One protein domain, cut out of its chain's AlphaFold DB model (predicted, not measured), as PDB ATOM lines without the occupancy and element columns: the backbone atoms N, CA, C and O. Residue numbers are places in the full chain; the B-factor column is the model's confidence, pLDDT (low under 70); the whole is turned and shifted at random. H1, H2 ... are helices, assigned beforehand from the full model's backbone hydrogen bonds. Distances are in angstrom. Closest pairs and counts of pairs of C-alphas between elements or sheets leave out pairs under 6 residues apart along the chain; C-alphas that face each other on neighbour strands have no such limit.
ATOM      1  N   SER A   8      33.807 -29.145 -56.421       94.62
ATOM      2  CA  SER A   8      33.078 -28.026 -57.025       94.62
ATOM      3  C   SER A   8      31.919 -27.567 -56.130       94.62
ATOM      4  O   SER A   8      31.501 -28.278 -55.217       94.62
ATOM      5  N   ALA A   9      31.346 -26.390 -56.407       96.81
ATOM      6  CA  ALA A   9      30.152 -25.922 -55.696       96.81
ATOM      7  C   ALA A   9      28.957 -26.878 -55.868       96.81
ATOM      8  O   ALA A   9      28.161 -27.055 -54.950       96.81
ATOM      9  N   LYS A  10      28.856 -27.535 -57.031       97.19
ATOM     10  CA  LYS A  10      27.828 -28.543 -57.295       97.19
ATOM     11  C   LYS A  10      28.046 -29.803 -56.460       97.19
ATOM     12  O   LYS A  10      27.083 -30.344 -55.929       97.19
ATOM     13  N   ASP A  11      29.293 -30.246 -56.336       96.75
ATOM     14  CA  ASP A  11      29.629 -31.407 -55.508       96.75
ATOM     15  C   ASP A  11      29.320 -31.116 -54.036       96.75
ATOM     16  O   ASP A  11      28.663 -31.918 -53.383       96.75
ATOM     17  N   MET A  12      29.672 -29.918 -53.553       96.31
ATOM     18  CA  MET A  12      29.320 -29.467 -52.204       96.31
ATOM     19  C   MET A  12      27.806 -29.439 -51.983       96.31
ATOM     20  O   MET A  12      27.330 -29.903 -50.956       96.31
ATOM     21  N   LEU A  13      27.038 -28.926 -52.949       97.75
ATOM     22  CA  LEU A  13      25.579 -28.916 -52.858       97.75
ATOM     23  C   LEU A  13      25.004 -30.337 -52.767       97.75
ATOM     24  O   LEU A  13      24.039 -30.556 -52.041       97.75
ATOM     25  N   ASN A  14      25.576 -31.297 -53.494       97.12
ATOM     26  CA  ASN A  14      25.146 -32.691 -53.413       97.12
ATOM     27  C   ASN A  14      25.469 -33.305 -52.047       97.12
ATOM     28  O   ASN A  14      24.627 -34.010 -51.505       97.12
ATOM     29  N   GLU A  15      26.644 -33.025 -51.482       96.56
ATOM     30  CA  GLU A  15      26.984 -33.463 -50.122       96.56
ATOM     31  C   GLU A  15      26.035 -32.855 -49.083       96.56
ATOM     32  O   GLU A  15      25.479 -33.584 -48.272       96.56
ATOM     33  N   LEU A  16      25.735 -31.554 -49.167       97.06
ATOM     34  CA  LEU A  16      24.765 -30.913 -48.267       97.06
ATOM     35  C   LEU A  16      23.371 -31.545 -48.359       97.06
ATOM     36  O   LEU A  16      22.691 -31.690 -47.349       97.06
ATOM     37  N   LYS A  17      22.949 -31.962 -49.556       97.19
ATOM     38  CA  LYS A  17      21.683 -32.686 -49.730       97.19
ATOM     39  C   LYS A  17      21.696 -34.056 -49.064       97.19
ATOM     40  O   LYS A  17      20.719 -34.379 -48.406       97.19
ATOM     41  N   LYS A  18      22.784 -34.822 -49.182       97.50
ATOM     42  CA  LYS A  18      22.915 -36.111 -48.480       97.50
ATOM     43  C   LYS A  18      22.847 -35.927 -46.966       97.50
ATOM     44  O   LYS A  18      22.102 -36.634 -46.307       97.50
ATOM     45  N   ILE A  19      23.546 -34.924 -46.439       96.94
ATOM     46  CA  ILE A  19      23.535 -34.586 -45.007       96.94
ATOM     47  C   ILE A  19      22.107 -34.222 -44.544       96.94
ATOM     48  O   ILE A  19      21.684 -34.596 -43.452       96.94
ATOM     49  N   ALA A  20      21.324 -33.538 -45.385       97.19
ATOM     50  CA  ALA A  20      19.918 -33.258 -45.090       97.19
ATOM     51  C   ALA A  20      19.018 -34.500 -45.190       97.19
ATOM     52  O   ALA A  20      18.103 -34.657 -44.386       97.19
ATOM     53  N   GLU A  21      19.276 -35.399 -46.144       96.56
ATOM     54  CA  GLU A  21      18.594 -36.699 -46.252       96.56
ATOM     55  C   GLU A  21      18.871 -37.585 -45.027       96.56
ATOM     56  O   GLU A  21      17.979 -38.291 -44.557       96.56
ATOM     57  N   GLU A  22      20.082 -37.506 -44.474       96.88
ATOM     58  CA  GLU A  22      20.496 -38.166 -43.229       96.88
ATOM     59  C   GLU A  22      19.891 -37.502 -41.977       96.88
ATOM     60  O   GLU A  22      19.940 -38.069 -40.884       96.88
ATOM     61  N   GLY A  23      19.256 -36.335 -42.132       95.00
ATOM     62  CA  GLY A  23      18.582 -35.601 -41.062       95.00
ATOM     63  C   GLY A  23      19.523 -34.826 -40.139       95.00
ATOM     64  O   GLY A  23      19.085 -34.368 -39.083       95.00
ATOM     65  N   GLU A  24      20.797 -34.668 -40.512       97.00
ATOM     66  CA  GLU A  24      21.768 -33.884 -39.740       97.00
ATOM     67  C   GLU A  24      21.514 -32.375 -39.857       97.00
ATOM     68  O   GLU A  24      21.743 -31.632 -38.902       97.00
ATOM     69  N   ILE A  25      21.016 -31.927 -41.014       96.88
ATOM     70  CA  ILE A  25      20.626 -30.535 -41.270       96.88
ATOM     71  C   ILE A  25      19.217 -30.467 -41.852       96.88
ATOM     72  O   ILE A  25      18.718 -31.433 -42.433       96.88
ATOM     73  N   GLN A  26      18.570 -29.309 -41.725       96.38
ATOM     74  CA  GLN A  26      17.260 -29.094 -42.342       96.38
ATOM     75  C   GLN A  26      17.406 -28.779 -43.836       96.38
ATOM     76  O   GLN A  26      18.380 -28.161 -44.271       96.38
ATOM     77  N   SER A  27      16.419 -29.161 -44.649       93.25
ATOM     78  CA  SER A  27      16.462 -28.890 -46.098       93.25
ATOM     79  C   SER A  27      16.442 -27.389 -46.409       93.25
ATOM     80  O   SER A  27      17.006 -26.953 -47.410       93.25
ATOM     81  N   GLU A  28      15.838 -26.590 -45.529       95.00
ATOM     82  CA  GLU A  28      15.775 -25.128 -45.598       95.00
ATOM     83  C   GLU A  28      17.126 -24.461 -45.307       95.00
ATOM     84  O   GLU A  28      17.339 -23.307 -45.676       95.00
ATOM     85  N   GLU A  29      18.047 -25.176 -44.657       95.19
ATOM     86  CA  GLU A  29      19.397 -24.691 -44.360       95.19
ATOM     87  C   GLU A  29      20.342 -24.862 -45.553       95.19
ATOM     88  O   GLU A  29      21.419 -24.260 -45.570       95.19
ATOM     89  N   ILE A  30      19.948 -25.639 -46.570       97.00
ATOM     90  CA  ILE A  30      20.739 -25.804 -47.787       97.00
ATOM     91  C   ILE A  30      20.680 -24.501 -48.598       97.00
ATOM     92  O   ILE A  30      19.630 -24.138 -49.133       97.00
ATOM     93  N   PRO A  31      21.811 -23.797 -48.759       97.12
ATOM     94  CA  PRO A  31      21.852 -22.560 -49.516       97.12
ATOM     95  C   PRO A  31      21.801 -22.825 -51.025       97.12
ATOM     96  O   PRO A  31      22.127 -23.907 -51.522       97.12
ATOM     97  N   GLU A  32      21.477 -21.786 -51.791       97.69
ATOM     98  CA  GLU A  32      21.581 -21.844 -53.246       97.69
ATOM     99  C   GLU A  32      23.029 -22.057 -53.708       97.69
ATOM    100  O   GLU A  32      23.989 -21.592 -53.085       97.69
ATOM    101  N   ILE A  33      23.192 -22.681 -54.879       97.69
ATOM    102  CA  ILE A  33      24.513 -22.949 -55.466       97.69
ATOM    103  C   ILE A  33      25.368 -21.680 -55.601       97.69
ATOM    104  O   ILE A  33      26.568 -21.717 -55.342       97.69
ATOM    105  N   LYS A  34      24.749 -20.536 -55.918       97.88
ATOM    106  CA  LYS A  34      25.435 -19.244 -56.028       97.88
ATOM    107  C   LYS A  34      26.030 -18.796 -54.688       97.88
ATOM    108  O   LYS A  34      27.151 -18.299 -54.639       97.88
ATOM    109  N   THR A  35      25.312 -19.011 -53.589       98.12
ATOM    110  CA  THR A  35      25.796 -18.684 -52.242       98.12
ATOM    111  C   THR A  35      26.995 -19.558 -51.865       98.12
ATOM    112  O   THR A  35      27.964 -19.054 -51.292       98.12
ATOM    113  N   ILE A  36      26.981 -20.837 -52.257       97.88
ATOM    114  CA  ILE A  36      28.115 -21.754 -52.078       97.88
ATOM    115  C   ILE A  36      29.339 -21.268 -52.870       97.88
ATOM    116  O   ILE A  36      30.440 -21.183 -52.322       97.88
ATOM    117  N   GLU A  37      29.163 -20.888 -54.138       97.56
ATOM    118  CA  GLU A  37      30.239 -20.323 -54.969       97.56
ATOM    119  C   GLU A  37      30.848 -19.060 -54.344       97.56
ATOM    120  O   GLU A  37      32.075 -18.883 -54.316       97.56
ATOM    121  N   GLU A  38      30.004 -18.186 -53.794       98.00
ATOM    122  CA  GLU A  38      30.457 -16.995 -53.087       98.00
ATOM    123  C   GLU A  38      31.228 -17.339 -51.807       98.00
ATOM    124  O   GLU A  38      32.256 -16.714 -51.539       98.00
ATOM    125  N   TRP A  39      30.794 -18.331 -51.020       97.75
ATOM    126  CA  TRP A  39      31.552 -18.794 -49.851       97.75
ATOM    127  C   TRP A  39      32.920 -19.344 -50.237       97.75
ATOM    128  O   TRP A  39      33.916 -18.927 -49.646       97.75
ATOM    129  N   ILE A  40      33.000 -20.187 -51.271       95.56
ATOM    130  CA  ILE A  40      34.275 -20.704 -51.791       95.56
ATOM    131  C   ILE A  40      35.187 -19.544 -52.202       95.56
ATOM    132  O   ILE A  40      36.375 -19.524 -51.866       95.56
ATOM    133  N   THR A  41      34.635 -18.543 -52.891       95.25
ATOM    134  CA  THR A  41      35.383 -17.364 -53.344       95.25
ATOM    135  C   THR A  41      35.904 -16.536 -52.169       95.25
ATOM    136  O   THR A  41      37.096 -16.206 -52.131       95.25
ATOM    137  N   ARG A  42      35.039 -16.227 -51.192       97.38
ATOM    138  CA  ARG A  42      35.376 -15.464 -49.978       97.38
ATOM    139  C   ARG A  42      36.425 -16.186 -49.134       97.38
ATOM    140  O   ARG A  42      37.423 -15.580 -48.736       97.38
ATOM    141  N   TYR A  43      36.248 -17.485 -48.915       95.44
ATOM    142  CA  TYR A  43      37.181 -18.305 -48.149       95.44
ATOM    143  C   TYR A  43      38.546 -18.394 -48.839       95.44
ATOM    144  O   TYR A  43      39.578 -18.101 -48.236       95.44
ATOM    145  N   SER A  44      38.563 -18.658 -50.149       92.94
ATOM    146  CA  SER A  44      39.798 -18.679 -50.941       92.94
ATOM    147  C   SER A  44      40.540 -17.341 -50.906       92.94
ATOM    148  O   SER A  44      41.770 -17.308 -50.908       92.94
ATOM    149  N   ALA A  45      39.814 -16.219 -50.908       93.50
ATOM    150  CA  ALA A  45      40.412 -14.896 -50.763       93.50
ATOM    151  C   ALA A  45      41.032 -14.696 -49.375       93.50
ATOM    152  O   ALA A  45      42.147 -14.182 -49.286       93.50
ATOM    153  N   SER A  46      40.348 -15.155 -48.329       95.44
ATOM    154  CA  SER A  46      40.823 -15.076 -46.944       95.44
ATOM    155  C   SER A  46      42.108 -15.882 -46.745       95.44
ATOM    156  O   SER A  46      43.087 -15.333 -46.253       95.44
ATOM    157  N   LEU A  47      42.175 -17.111 -47.268       92.88
ATOM    158  CA  LEU A  47      43.393 -17.932 -47.223       92.88
ATOM    159  C   LEU A  47      44.587 -17.268 -47.922       92.88
ATOM    160  O   LEU A  47      45.718 -17.321 -47.438       92.88
ATOM    161  N   ARG A  48      44.354 -16.622 -49.074       92.69
ATOM    162  CA  ARG A  48      45.412 -15.880 -49.783       92.69
ATOM    163  C   ARG A  48      45.898 -14.682 -48.972       92.69
ATOM    164  O   ARG A  48      47.097 -14.415 -48.973       92.69
TER     165      ARG A  48
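This is residues 8 to 48 of the 109 residues of an uncharacterized protein of Diversispora epigaea (UniProt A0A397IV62). Two helices meet near their beginnings as a wide, open V: the first half of H2, residues 33 to 40, packs on the first turns of H1, residues 9 to 13, and the rest of H2, residues 41 to 48, sticks out as a free arm. The long link, residues 22 to 32, folds back from the far end of H1 to the place where the two helices meet. The printed part has 41 residues with two named helices, H1 then H2, and no named strand; its class is all helix. It is only just loose, close to compact, with a radius of gyration of the C-alphas of 11.3 A, and its outline is a rod spanning 34 by 15 by 13 A.

Find C-alpha 33 at (24.513, -22.949, -55.466); from there H2, residues 33 to 48, runs 22.8 A to C-alpha 48 at (45.412, -15.880, -49.783). Then go back to C-alpha 9 at (30.152, -25.922, -55.696), where H1, residues 9 to 21, sets out; it measures 18.4 A from first to last C-alpha.

Look first at Glu 37 of H2 and Ala 9 of H1: their C-alphas, the closest of the two helices, are 5.6 A apart. The helices touch, H2 with residues 33 to 40 alone and H1 with residues 9 to 13 alone. They run opposite ways at a steep tilt of 64 degrees. In both H1 and H2, every backbone O i to N i+4 pair is within hydrogen-bond range.

The C-alphas farthest apart, those of Gly 23 and Arg 48, are 34.4 A from each other. Without residues 41 to 48, which stand free, the body spans 25 by 16 by 10 A. The link from H1 to H2 is long, with 11 residues, and the printed part has no cut. In the B-factor column you will find a mean pLDDT of 96.3 for the printed part of this model, and no printed residue is under 70.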